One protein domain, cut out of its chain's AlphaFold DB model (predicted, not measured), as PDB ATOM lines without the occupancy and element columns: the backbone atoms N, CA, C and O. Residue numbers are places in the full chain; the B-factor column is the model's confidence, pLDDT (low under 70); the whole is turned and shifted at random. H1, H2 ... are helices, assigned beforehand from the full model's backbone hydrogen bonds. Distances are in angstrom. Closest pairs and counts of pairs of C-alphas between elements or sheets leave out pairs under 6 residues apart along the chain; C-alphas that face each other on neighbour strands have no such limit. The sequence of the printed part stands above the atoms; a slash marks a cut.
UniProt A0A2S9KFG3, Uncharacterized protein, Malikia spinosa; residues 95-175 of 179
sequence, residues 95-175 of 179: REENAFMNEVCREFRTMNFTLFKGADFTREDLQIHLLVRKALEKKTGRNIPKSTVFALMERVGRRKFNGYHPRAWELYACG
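What this domain is: This is residues 95 to 175 of the 179 residues of an uncharacterized protein of Malikia spinosa (UniProt A0A2S9KFG3). One long helix, H1, makes one side of the domain, and three shorter helices, H2, H3 and H4, pack on it and cross it at large angles, with no two helices side by side. From the far end of H1 a long loop, residues 116 to 127, folds back to where H2 begins near the middle of H1. The printed part has 81 residues with four named helices, in the order H1, H2, H3, H4, and no named strand; the class is all helix, and the helix packing is mostly crossed. The whole is compact, with a radius of gyration of the C-alphas of 12.5 A, and the C-alphas span 34 by 30 by 19 A.

How they stand to each other: H1, residues 95 to 115, touches H3, residues 146 to 161, with residues 97 to 101 alone; the closest C-alphas, of Asn 98 and Val 156, are 6.6 A apart, and the helices are about perpendicular at 83 degrees. H1 touches H2, residues 128 to 140, with residues 101 to 108 alone; the closest C-alphas are those of Val 104 and Val 132, 6.4 A apart, at a steep tilt of 53 degrees, opposite ways. H1 touches H4, residues 166 to 174, with residues 105 to 112 alone; the closest C-alphas, of Cys 105 and Ala 173, are 4.7 A apart, and the angle of 71 degrees is only just about perpendicular. H2 touches H3 with residues 129 to 133 alone, at a steep tilt of 69 degrees, only just short of about perpendicular, opposite ways; the closest C-alphas, of Arg 133 and Val 149, are 6.1 A apart. H2 touches H4 with residues 128 to 129 alone, about perpendicular at 85 degrees; the closest C-alphas, of Ile 128 and Glu 170, are 6.4 A apart. H3 and H4 only just touch, with 3 pairs of C-alphas within 8 A, the closest being those of Gly 157 and Trp 169 at 7.6 A. In H1, H2 and H4 every O i to N i+4 pair is within hydrogen-bond range; in H3 11 of 12 are.

Where its parts are: H1, residues 95 to 115, begins with C-alpha 95 at (39.770, 17.460, 81.473) and measures 30.3 A from first to last C-alpha. H2, residues 128 to 140, begins with C-alpha 128 at (36.226, 31.411, 95.009) and measures 18.2 A. H3, residues 146 to 161, measures 21.1 A. H4, residues 166 to 174, measures 12.8 A and ends with C-alpha 174 at (38.528, 38.642, 86.890).

The domain as a whole: The two C-alphas farthest apart are those of Arg 95 and Gly 118, 35.7 A. The printed part has no cut. The link from H1 to H2 is long, with 12 residues; those from H2 to H3 and from H3 to H4 are tight. The mean pLDDT of the printed part is 78.6, and residues 112 to 126, 163 to 164 and 175 are under 70.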
ATOM      1  N   ARG A  95      40.516  16.606  82.404       84.56
ATOM      2  CA  ARG A  95      39.770  17.460  81.473       84.56
ATOM      3  C   ARG A  95      38.557  18.077  82.164       84.56
ATOM      4  O   ARG A  95      38.331  19.275  82.033       84.56
ATOM      5  N   GLU A  96      37.841  17.279  82.949       86.31
ATOM      6  CA  GLU A  96      36.669  17.730  83.698       86.31
ATOM      7  C   GLU A  96      37.023  18.710  84.812       86.31
ATOM      8  O   GLU A  96      36.317  19.696  84.963       86.31
ATOM      9  N   GLU A  97      38.122  18.504  85.546       88.38
ATOM     10  CA  GLU A  97      38.602  19.469  86.546       88.38
ATOM     11  C   GLU A  97      38.862  20.845  85.912       88.38
ATOM     12  O   GLU A  97      38.501  21.871  86.479       88.38
ATOM     13  N   ASN A  98      39.490  20.872  84.729       86.94
ATOM     14  CA  ASN A  98      39.785  22.120  84.024       86.94
ATOM     15  C   ASN A  98      38.507  22.803  83.522       86.94
ATOM     16  O   ASN A  98      38.372  24.016  83.674       86.94
ATOM     17  N   ALA A  99      37.587  22.040  82.924       87.38
ATOM     18  CA  ALA A  99      36.307  22.562  82.450       87.38
ATOM     19  C   ALA A  99      35.472  23.114  83.612       87.38
ATOM     20  O   ALA A  99      35.015  24.251  83.547       87.38
ATOM     21  N   PHE A 100      35.385  22.354  84.702       89.88
ATOM     22  CA  PHE A 100      34.692  22.736  85.925       89.88
ATOM     23  C   PHE A 100      35.265  24.020  86.535       89.88
ATOM     24  O   PHE A 100      34.524  24.958  86.798       89.88
ATOM     25  N   MET A 101      36.588  24.120  86.699       88.31
ATOM     26  CA  MET A 101      37.189  25.344  87.242       88.31
ATOM     27  C   MET A 101      36.957  26.558  86.337       88.31
ATOM     28  O   MET A 101      36.752  27.655  86.844       88.31
ATOM     29  N   ASN A 102      36.967  26.390  85.009       86.88
ATOM     30  CA  ASN A 102      36.657  27.486  84.088       86.88
ATOM     31  C   ASN A 102      35.191  27.936  84.207       86.88
ATOM     32  O   ASN A 102      34.929  29.134  84.149       86.88
ATOM     33  N   GLU A 103      34.255  27.000  84.364       88.06
ATOM     34  CA  GLU A 103      32.831  27.283  84.576       88.06
ATOM     35  C   GLU A 103      32.619  28.075  85.871       88.06
ATOM     36  O   GLU A 103      32.057  29.168  85.836       88.06
ATOM     37  N   VAL A 104      33.205  27.607  86.976       87.44
ATOM     38  CA  VAL A 104      33.154  28.300  88.271       87.44
ATOM     39  C   VAL A 104      33.807  29.688  88.199       87.44
ATOM     40  O   VAL A 104      33.292  30.645  88.766       87.44
ATOM     41  N   CYS A 105      34.911  29.849  87.460       85.38
ATOM     42  CA  CYS A 105      35.531  31.166  87.259       85.38
ATOM     43  C   CYS A 105      34.643  32.127  86.452       85.38
ATOM     44  O   CYS A 105      34.675  33.332  86.696       85.38
ATOM     45  N   ARG A 106      33.861  31.627  85.485       84.81
ATOM     46  CA  ARG A 106      32.895  32.452  84.738       84.81
ATOM     47  C   ARG A 106      31.756  32.902  85.639       84.81
ATOM     48  O   ARG A 106      31.413  34.077  85.624       84.81
ATOM     49  N   GLU A 107      31.218  31.990  86.442       82.56
ATOM     50  CA  GLU A 107      30.174  32.298  87.420       82.56
ATOM     51  C   GLU A 107      30.664  33.337  88.440       82.56
ATOM     52  O   GLU A 107      30.011  34.359  88.650       82.56
ATOM     53  N   PHE A 108      31.881  33.152  88.965       82.56
ATOM     54  CA  PHE A 108      32.531  34.111  89.856       82.56
ATOM     55  C   PHE A 108      32.693  35.493  89.211       82.56
ATOM     56  O   PHE A 108      32.418  36.503  89.851       82.56
ATOM     57  N   ARG A 109      33.106  35.562  87.937       79.56
ATOM     58  CA  ARG A 109      33.222  36.831  87.197       79.56
ATOM     59  C   ARG A 109      31.881  37.557  87.120       79.56
ATOM     60  O   ARG A 109      31.841  38.762  87.357       79.56
ATOM     61  N   THR A 110      30.807  36.840  86.799       77.56
ATOM     62  CA  THR A 110      29.461  37.417  86.708       77.56
ATOM     63  C   THR A 110      29.004  37.954  88.062       77.56
ATOM     64  O   THR A 110      28.563  39.099  88.130       77.56
ATOM     65  N   MET A 111      29.187  37.180  89.140       72.44
ATOM     66  CA  MET A 111      28.839  37.603  90.504       72.44
ATOM     67  C   MET A 111      29.653  38.824  90.958       72.44
ATOM     68  O   MET A 111      29.101  39.779  91.503       72.44
ATOM     69  N   ASN A 112      30.959  38.830  90.689       68.25
ATOM     70  CA  ASN A 112      31.847  39.936  91.048       68.25
ATOM     71  C   ASN A 112      31.495  41.223  90.269       68.25
ATOM     72  O   ASN A 112      31.464  42.316  90.831       68.25
ATOM     73  N   PHE A 113      31.113  41.102  88.993       60.12
ATOM     74  CA  PHE A 113      30.637  42.239  88.200       60.12
ATOM     75  C   PHE A 113      29.307  42.815  88.720       60.12
ATOM     76  O   PHE A 113      29.130  44.033  88.731       60.12
ATOM     77  N   THR A 114      28.377  41.973  89.185       59.41
ATOM     78  CA  THR A 114      27.119  42.435  89.806       59.41
ATOM     79  C   THR A 114      27.330  43.074  91.181       59.41
ATOM     80  O   THR A 114      26.630  44.018  91.529       59.41
ATOM     81  N   LEU A 115      28.338  42.620  91.928       55.47
ATOM     82  CA  LEU A 115      28.774  43.184  93.211       55.47
ATOM     83  C   LEU A 115      29.299  44.619  93.074       55.47
ATOM     84  O   LEU A 115      28.926  45.488  93.857       55.47
ATOM     85  N   PHE A 116      30.084  44.901  92.027       54.72
ATOM     86  CA  PHE A 116      30.526  46.264  91.697       54.72
ATOM     87  C   PHE A 116      29.363  47.242  91.437       54.72
ATOM     88  O   PHE A 116      29.570  48.452  91.471       54.72
ATOM     89  N   LYS A 117      28.143  46.737  91.200       56.09
ATOM     90  CA  LYS A 117      26.919  47.530  91.009       56.09
ATOM     91  C   LYS A 117      26.057  47.687  92.274       56.09
ATOM     92  O   LYS A 117      24.963  48.229  92.169       56.09
ATOM     93  N   GLY A 118      26.541  47.269  93.449       52.44
ATOM     94  CA  GLY A 118      25.910  47.583  94.740       52.44
ATOM     95  C   GLY A 118      24.855  46.586  95.230       52.44
ATOM     96  O   GLY A 118      23.930  46.987  95.925       52.44
ATOM     97  N   ALA A 119      24.964  45.306  94.871       56.94
ATOM     98  CA  ALA A 119      24.094  44.261  95.416       56.94
ATOM     99  C   ALA A 119      24.580  43.756  96.793       56.94
ATOM    100  O   ALA A 119      25.783  43.569  96.995       56.94
ATOM    101  N   ASP A 120      23.635  43.485  97.702       52.72
ATOM    102  CA  ASP A 120      23.865  42.938  99.047       52.72
ATOM    103  C   ASP A 120      24.368  41.487  98.983       52.72
ATOM    104  O   ASP A 120      23.592  40.532  98.997       52.72
ATOM    105  N   PHE A 121      25.684  41.306  98.907       57.47
ATOM    106  CA  PHE A 121      26.314  39.992  99.029       57.47
ATOM    107  C   PHE A 121      27.161  39.906 100.296       57.47
ATOM    108  O   PHE A 121      27.918  40.813 100.650       57.47
ATOM    109  N   THR A 122      27.066  38.763 100.968       57.62
ATOM    110  CA  THR A 122      27.864  38.422 102.147       57.62
ATOM    111  C   THR A 122      29.328  38.159 101.782       57.62
ATOM    112  O   THR A 122      29.643  37.637 100.714       57.62
ATOM    113  N   ARG A 123      30.260  38.438 102.707       54.38
ATOM    114  CA  ARG A 123      31.718  38.225 102.535       54.38
ATOM    115  C   ARG A 123      32.099  36.774 102.188       54.38
ATOM    116  O   ARG A 123      33.165  36.535 101.624       54.38
ATOM    117  N   GLU A 124      31.234  35.818 102.518       57.47
ATOM    118  CA  GLU A 124      31.381  34.392 102.203       57.47
ATOM    119  C   GLU A 124      31.130  34.077 100.717       57.47
ATOM    120  O   GLU A 124      31.722  33.143 100.179       57.47
ATOM    121  N   ASP A 125      30.332  34.885 100.018       59.62
ATOM    122  CA  ASP A 125      30.052  34.709  98.585       59.62
ATOM    123  C   ASP A 125      31.182  35.260  97.693       59.62
ATOM    124  O   ASP A 125      31.258  34.954  96.504       59.62
ATOM    125  N   LEU A 126      32.124  36.008  98.279       65.31
ATOM    126  CA  LEU A 126      33.280  36.597  97.593       65.31
ATOM    127  C   LEU A 126      34.491  35.660  97.475       65.31
ATOM    128  O   LEU A 126      35.460  36.007  96.803       65.31
ATOM    129  N   GLN A 127      34.476  34.485  98.111       77.00
ATOM    130  CA  GLN A 127      35.630  33.583  98.106       77.00
ATOM    131  C   GLN A 127      35.452  32.446  97.101       77.00
ATOM    132  O   GLN A 127      34.603  31.567  97.265       77.00
ATOM    133  N   ILE A 128      36.336  32.391  96.100       82.69
ATOM    134  CA  ILE A 128      36.226  31.411  95.009       82.69
ATOM    135  C   ILE A 128      36.234  29.955  95.503       82.69
ATOM    136  O   ILE A 128      35.554  29.105  94.938       82.69
ATOM    137  N   HIS A 129      36.941  29.647  96.593       83.88
ATOM    138  CA  HIS A 129      36.987  28.285  97.131       83.88
ATOM    139  C   HIS A 129      35.649  27.833  97.746       83.88
ATOM    140  O   HIS A 129      35.345  26.641  97.732       83.88
ATOM    141  N   LEU A 130      34.823  28.754  98.253       86.56
ATOM    142  CA  LEU A 130      33.482  28.432  98.750       86.56
ATOM    143  C   LEU A 130      32.516  28.181  97.587       86.56
ATOM    144  O   LEU A 130      31.750  27.219  97.635       86.56
ATOM    145  N   LEU A 131      32.628  28.962  96.507       86.81
ATOM    146  CA  LEU A 131      31.882  28.737  95.264       86.81
ATOM    147  C   LEU A 131      32.236  27.375  94.644       86.81
ATOM    148  O   LEU A 131      31.353  26.578  94.331       86.81
ATOM    149  N   VAL A 132      33.535  27.061  94.562       88.56
ATOM    150  CA  VAL A 132      34.031  25.751  94.108       88.56
ATOM    151  C   VAL A 132      33.448  24.623  94.956       88.56
ATOM    152  O   VAL A 132      33.019  23.609  94.409       88.56
ATOM    153  N   ARG A 133      33.407  24.786  96.284       89.69
ATOM    154  CA  ARG A 133      32.816  23.791  97.182       89.69
ATOM    155  C   ARG A 133      31.331  23.579  96.882       89.69
ATOM    156  O   ARG A 133      30.952  22.446  96.605       89.69
ATOM    157  N   LYS A 134      30.525  24.650  96.872       88.00
ATOM    158  CA  LYS A 134      29.079  24.596  96.577       88.00
ATOM    159  C   LYS A 134      28.816  23.908  95.228       88.00
ATOM    160  O   LYS A 134      27.974  23.016  95.132       88.00
ATOM    161  N   ALA A 135      29.584  24.262  94.196       88.25
ATOM    162  CA  ALA A 135      29.450  23.684  92.860       88.25
ATOM    163  C   ALA A 135      29.851  22.196  92.806       88.25
ATOM    164  O   ALA A 135      29.186  21.400  92.140       88.25
ATOM    165  N   LEU A 136      30.901  21.785  93.528       88.25
ATOM    166  CA  LEU A 136      31.282  20.373  93.619       88.25
ATOM    167  C   LEU A 136      30.250  19.543  94.394       88.25
ATOM    168  O   LEU A 136      29.946  18.425  93.982       88.25
ATOM    169  N   GLU A 137      29.709  20.069  95.494       90.19
ATOM    170  CA  GLU A 137      28.675  19.394  96.290       90.19
ATOM    171  C   GLU A 137      27.401  19.204  95.456       90.19
ATOM    172  O   GLU A 137      26.867  18.097  95.398       90.19
ATOM    173  N   LYS A 138      26.993  20.225  94.687       89.06
ATOM    174  CA  LYS A 138      25.879  20.135  93.726       89.06
ATOM    175  C   LYS A 138      26.116  19.075  92.645       89.06
ATOM    176  O   LYS A 138      25.197  18.348  92.286       89.06
ATOM    177  N   LYS A 139      27.344  18.975  92.126       85.56
ATOM    178  CA  LYS A 139      27.694  18.031  91.051       85.56
ATOM    179  C   LYS A 139      27.809  16.582  91.529       85.56
ATOM    180  O   LYS A 139      27.570  15.664  90.754       85.56
ATOM    181  N   THR A 140      28.221  16.372  92.775       84.75
ATOM    182  CA  THR A 140      28.503  15.033  93.323       84.75
ATOM    183  C   THR A 140      27.418  14.504  94.254       84.75
ATOM    184  O   THR A 140      27.419  13.310  94.549       84.75
ATOM    185  N   GLY A 141      26.522  15.370  94.739       86.94
ATOM    186  CA  GLY A 141      25.492  15.029  95.722       86.94
ATOM    187  C   GLY A 141      26.049  14.653  97.098       86.94
ATOM    188  O   GLY A 141      25.350  14.031  97.893       86.94
ATOM    189  N   ARG A 142      27.319  14.969  97.386       87.06
ATOM    190  CA  ARG A 142      28.002  14.629  98.643       87.06
ATOM    191  C   ARG A 142      28.593  15.878  99.272       87.06
ATOM    192  O   ARG A 142      29.051  16.761  98.557       87.06
ATOM    193  N   ASN A 143      28.644  15.912 100.602       89.06
ATOM    194  CA  ASN A 143      29.375  16.941 101.342       89.06
ATOM    195  C   ASN A 143      30.884  16.776 101.102       89.06
ATOM    196  O   ASN A 143      31.420  15.672 101.252       89.06
ATOM    197  N   ILE A 144      31.567  17.858 100.724       87.88
ATOM    198  CA  ILE A 144      32.980  17.819 100.343       87.88
ATOM    199  C   ILE A 144      33.822  18.593 101.364       87.88
ATOM    200  O   ILE A 144      33.581  19.778 101.601       87.88
ATOM    201  N   PRO A 145      34.870  17.969 101.936       89.06
ATOM    202  CA  PRO A 145      35.797  18.659 102.823       89.06
ATOM    203  C   PRO A 145      36.517  19.820 102.129       89.06
ATOM    204  O   PRO A 145      36.911  19.720 100.964       89.06
ATOM    205  N   LYS A 146      36.803  20.890 102.884       88.12
ATOM    206  CA  LYS A 146      37.597  22.030 102.393       88.12
ATOM    207  C   LYS A 146      38.945  21.576 101.817       88.12
ATOM    208  O   LYS A 146      39.344  22.053 100.761       88.12
ATOM    209  N   SER A 147      39.617  20.608 102.444       87.25
ATOM    210  CA  SER A 147      40.898  20.064 101.965       87.25
ATOM    211  C   SER A 147      40.825  19.514 100.536       87.25
ATOM    212  O   SER A 147      41.729  19.753  99.739       87.25
ATOM    213  N   THR A 148      39.727  18.850 100.169       88.06
ATOM    214  CA  THR A 148      39.500  18.338  98.809       88.06
ATOM    215  C   THR A 148      39.367  19.470  97.793       88.06
ATOM    216  O   THR A 148      39.864  19.355  96.671       88.06
ATOM    217  N   VAL A 149      38.741  20.580  98.192       89.62
ATOM    218  CA  VAL A 149      38.611  21.793  97.375       89.62
ATOM    219  C   VAL A 149      39.975  22.438  97.146       89.62
ATOM    220  O   VAL A 149      40.359  22.652  95.996       89.62
ATOM    221  N   PHE A 150      40.743  22.675  98.215       88.50
ATOM    222  CA  PHE A 150      42.098  23.224  98.119       88.50
ATOM    223  C   PHE A 150      42.997  22.325  97.256       88.50
ATOM    224  O   PHE A 150      43.657  22.822  96.349       88.50
ATOM    225  N   ALA A 151      42.931  21.002  97.430       87.56
ATOM    226  CA  ALA A 151      43.685  20.052  96.615       87.56
ATOM    227  C   ALA A 151      43.274  20.073  95.131       87.56
ATOM    228  O   ALA A 151      44.127  19.947  94.253       87.56
ATOM    229  N   LEU A 152      41.981  20.225  94.813       88.12
ATOM    230  CA  LEU A 152      41.526  20.404  93.430       88.12
ATOM    231  C   LEU A 152      42.102  21.692  92.833       88.12
ATOM    232  O   LEU A 152      42.697  21.662  91.753       88.12
ATOM    233  N   MET A 153      41.939  22.810  93.539       87.69
ATOM    234  CA  MET A 153      42.397  24.114  93.072       87.69
ATOM    235  C   MET A 153      43.922  24.179  92.949       87.69
ATOM    236  O   MET A 153      44.422  24.824  92.033       87.69
ATOM    237  N   GLU A 154      44.660  23.495  93.821       85.75
ATOM    238  CA  GLU A 154      46.114  23.366  93.743       85.75
ATOM    239  C   GLU A 154      46.526  22.551  92.521       85.75
ATOM    240  O   GLU A 154      47.350  23.005  91.726       85.75
ATOM    241  N   ARG A 155      45.914  21.377  92.306       84.94
ATOM    242  CA  ARG A 155      46.208  20.536  91.135       84.94
ATOM    243  C   ARG A 155      45.972  21.278  89.829       84.94
ATOM    244  O   ARG A 155      46.754  21.124  88.895       84.94
ATOM    245  N   VAL A 156      44.880  22.028  89.728       85.44
ATOM    246  CA  VAL A 156      44.569  22.791  88.516       85.44
ATOM    247  C   VAL A 156      45.433  24.056  88.443       85.44
ATOM    248  O   VAL A 156      45.919  24.392  87.366       85.44
ATOM    249  N   GLY A 157      45.679  24.717  89.576       83.62
ATOM    250  CA  GLY A 157      46.437  25.964  89.670       83.62
ATOM    251  C   GLY A 157      47.894  25.773  89.276       83.62
ATOM    252  O   GLY A 157      48.382  26.482  88.404       83.62
ATOM    253  N   ARG A 158      48.545  24.714  89.772       81.75
ATOM    254  CA  ARG A 158      49.903  24.333  89.347       81.75
ATOM    255  C   ARG A 158      50.003  24.100  87.837       81.75
ATOM    256  O   ARG A 158      51.040  24.381  87.254       81.75
ATOM    257  N   ARG A 159      48.929  23.629  87.186       81.56
ATOM    258  CA  ARG A 159      48.887  23.434  85.722       81.56
ATOM    259  C   ARG A 159      48.660  24.727  84.935       81.56
ATOM    260  O   ARG A 159      49.006  24.748  83.761       81.56
ATOM    261  N   LYS A 160      48.021  25.743  85.526       79.44
ATOM    262  CA  LYS A 160      47.644  26.995  84.845       79.44
ATOM    263  C   LYS A 160      48.578  28.169  85.148       79.44
ATOM    264  O   LYS A 160      48.816  28.963  84.253       79.44
ATOM    265  N   PHE A 161      49.084  28.275  86.377       78.12
ATOM    266  CA  PHE A 161      49.800  29.453  86.890       78.12
ATOM    267  C   PHE A 161      51.187  29.123  87.463       78.12
ATOM    268  O   PHE A 161      51.779  29.961  88.129       78.12
ATOM    269  N   ASN A 162      51.681  27.889  87.286       70.25
ATOM    270  CA  ASN A 162      52.949  27.404  87.855       70.25
ATOM    271  C   ASN A 162      53.098  27.638  89.383       70.25
ATOM    272  O   ASN A 162      54.194  27.807  89.907       70.25
ATOM    273  N   GLY A 163      51.977  27.647  90.112       69.19
ATOM    274  CA  GLY A 163      51.908  27.946  91.543       69.19
ATOM    275  C   GLY A 163      50.472  27.863  92.067       69.19
ATOM    276  O   GLY A 163      49.530  27.693  91.287       69.19
ATOM    277  N   TYR A 164      50.286  27.939  93.390       67.25
ATOM    278  CA  TYR A 164      48.959  27.880  94.007       67.25
ATOM    279  C   TYR A 164      48.763  28.938  95.090       67.25
ATOM    280  O   TYR A 164      49.304  28.809  96.183       67.25
ATOM    281  N   HIS A 165      47.887  29.906  94.810       70.00
ATOM    282  CA  HIS A 165      47.263  30.754  95.822       70.00
ATOM    283  C   HIS A 165      45.785  30.986  95.457       70.00
ATOM    284  O   HIS A 165      45.494  31.227  94.284       70.00
ATOM    285  N   PRO A 166      44.833  30.948  96.413       71.00
ATOM    286  CA  PRO A 166      43.414  31.213  96.141       71.00
ATOM    287  C   PRO A 166      43.166  32.548  95.422       71.00
ATOM    288  O   PRO A 166      42.374  32.607  94.489       71.00
ATOM    289  N   ARG A 167      43.939  33.584  95.765       73.56
ATOM    290  CA  ARG A 167      43.888  34.896  95.103       73.56
ATOM    291  C   ARG A 167      44.262  34.843  93.618       73.56
ATOM    292  O   ARG A 167      43.745  35.624  92.829       73.56
ATOM    293  N   ALA A 168      45.127  33.910  93.211       78.38
ATOM    294  CA  ALA A 168      45.481  33.744  91.802       78.38
ATOM    295  C   ALA A 168      44.266  33.315  90.965       78.38
ATOM    296  O   ALA A 168      44.073  33.770  89.841       78.38
ATOM    297  N   TRP A 169      43.401  32.486  91.550       80.44
ATOM    298  CA  TRP A 169      42.158  32.061  90.922       80.44
ATOM    299  C   TRP A 169      41.142  33.194  90.785       80.44
ATOM    300  O   TRP A 169      40.475  33.279  89.760       80.44
ATOM    301  N   GLU A 170      41.057  34.080  91.776       80.06
ATOM    302  CA  GLU A 170      40.205  35.274  91.720       80.06
ATOM    303  C   GLU A 170      40.684  36.238  90.629       80.06
ATOM    304  O   GLU A 170      39.897  36.657  89.787       80.06
ATOM    305  N   LEU A 171      41.989  36.518  90.571       77.06
ATOM    306  CA  LEU A 171      42.582  37.354  89.525       77.06
ATOM    307  C   LEU A 171      42.387  36.746  88.126       77.06
ATOM    308  O   LEU A 171      42.045  37.465  87.186       77.06
ATOM    309  N   TYR A 172      42.545  35.425  87.988       80.69
ATOM    310  CA  TYR A 172      42.270  34.713  86.738       80.69
ATOM    311  C   TYR A 172      40.797  34.808  86.340       80.69
ATOM    312  O   TYR A 172      40.475  35.098  85.185       80.69
ATOM    313  N   ALA A 173      39.889  34.617  87.296       79.75
ATOM    314  CA  ALA A 173      38.465  34.772  87.063       79.75
ATOM    315  C   ALA A 173      38.122  36.212  86.650       79.75
ATOM    316  O   ALA A 173      37.375  36.389  85.695       79.75
ATOM    317  N   CYS A 174      38.735  37.234  87.248       74.50
ATOM    318  CA  CYS A 174      38.528  38.642  86.890       74.50
ATOM    319  C   CYS A 174      39.209  39.077  85.581       74.50
ATOM    320  O   CYS A 174      38.961  40.184  85.120       74.50
ATOM    321  N   GLY A 175      40.027  38.224  84.953       69.56
ATOM    322  CA  GLY A 175      40.741  38.571  83.719       69.56
ATOM    323  C   GLY A 175      41.994  39.430  83.933       69.56
ATOM    324  O   GLY A 175      42.577  39.885  82.960       69.56
TER     325      GLY A 175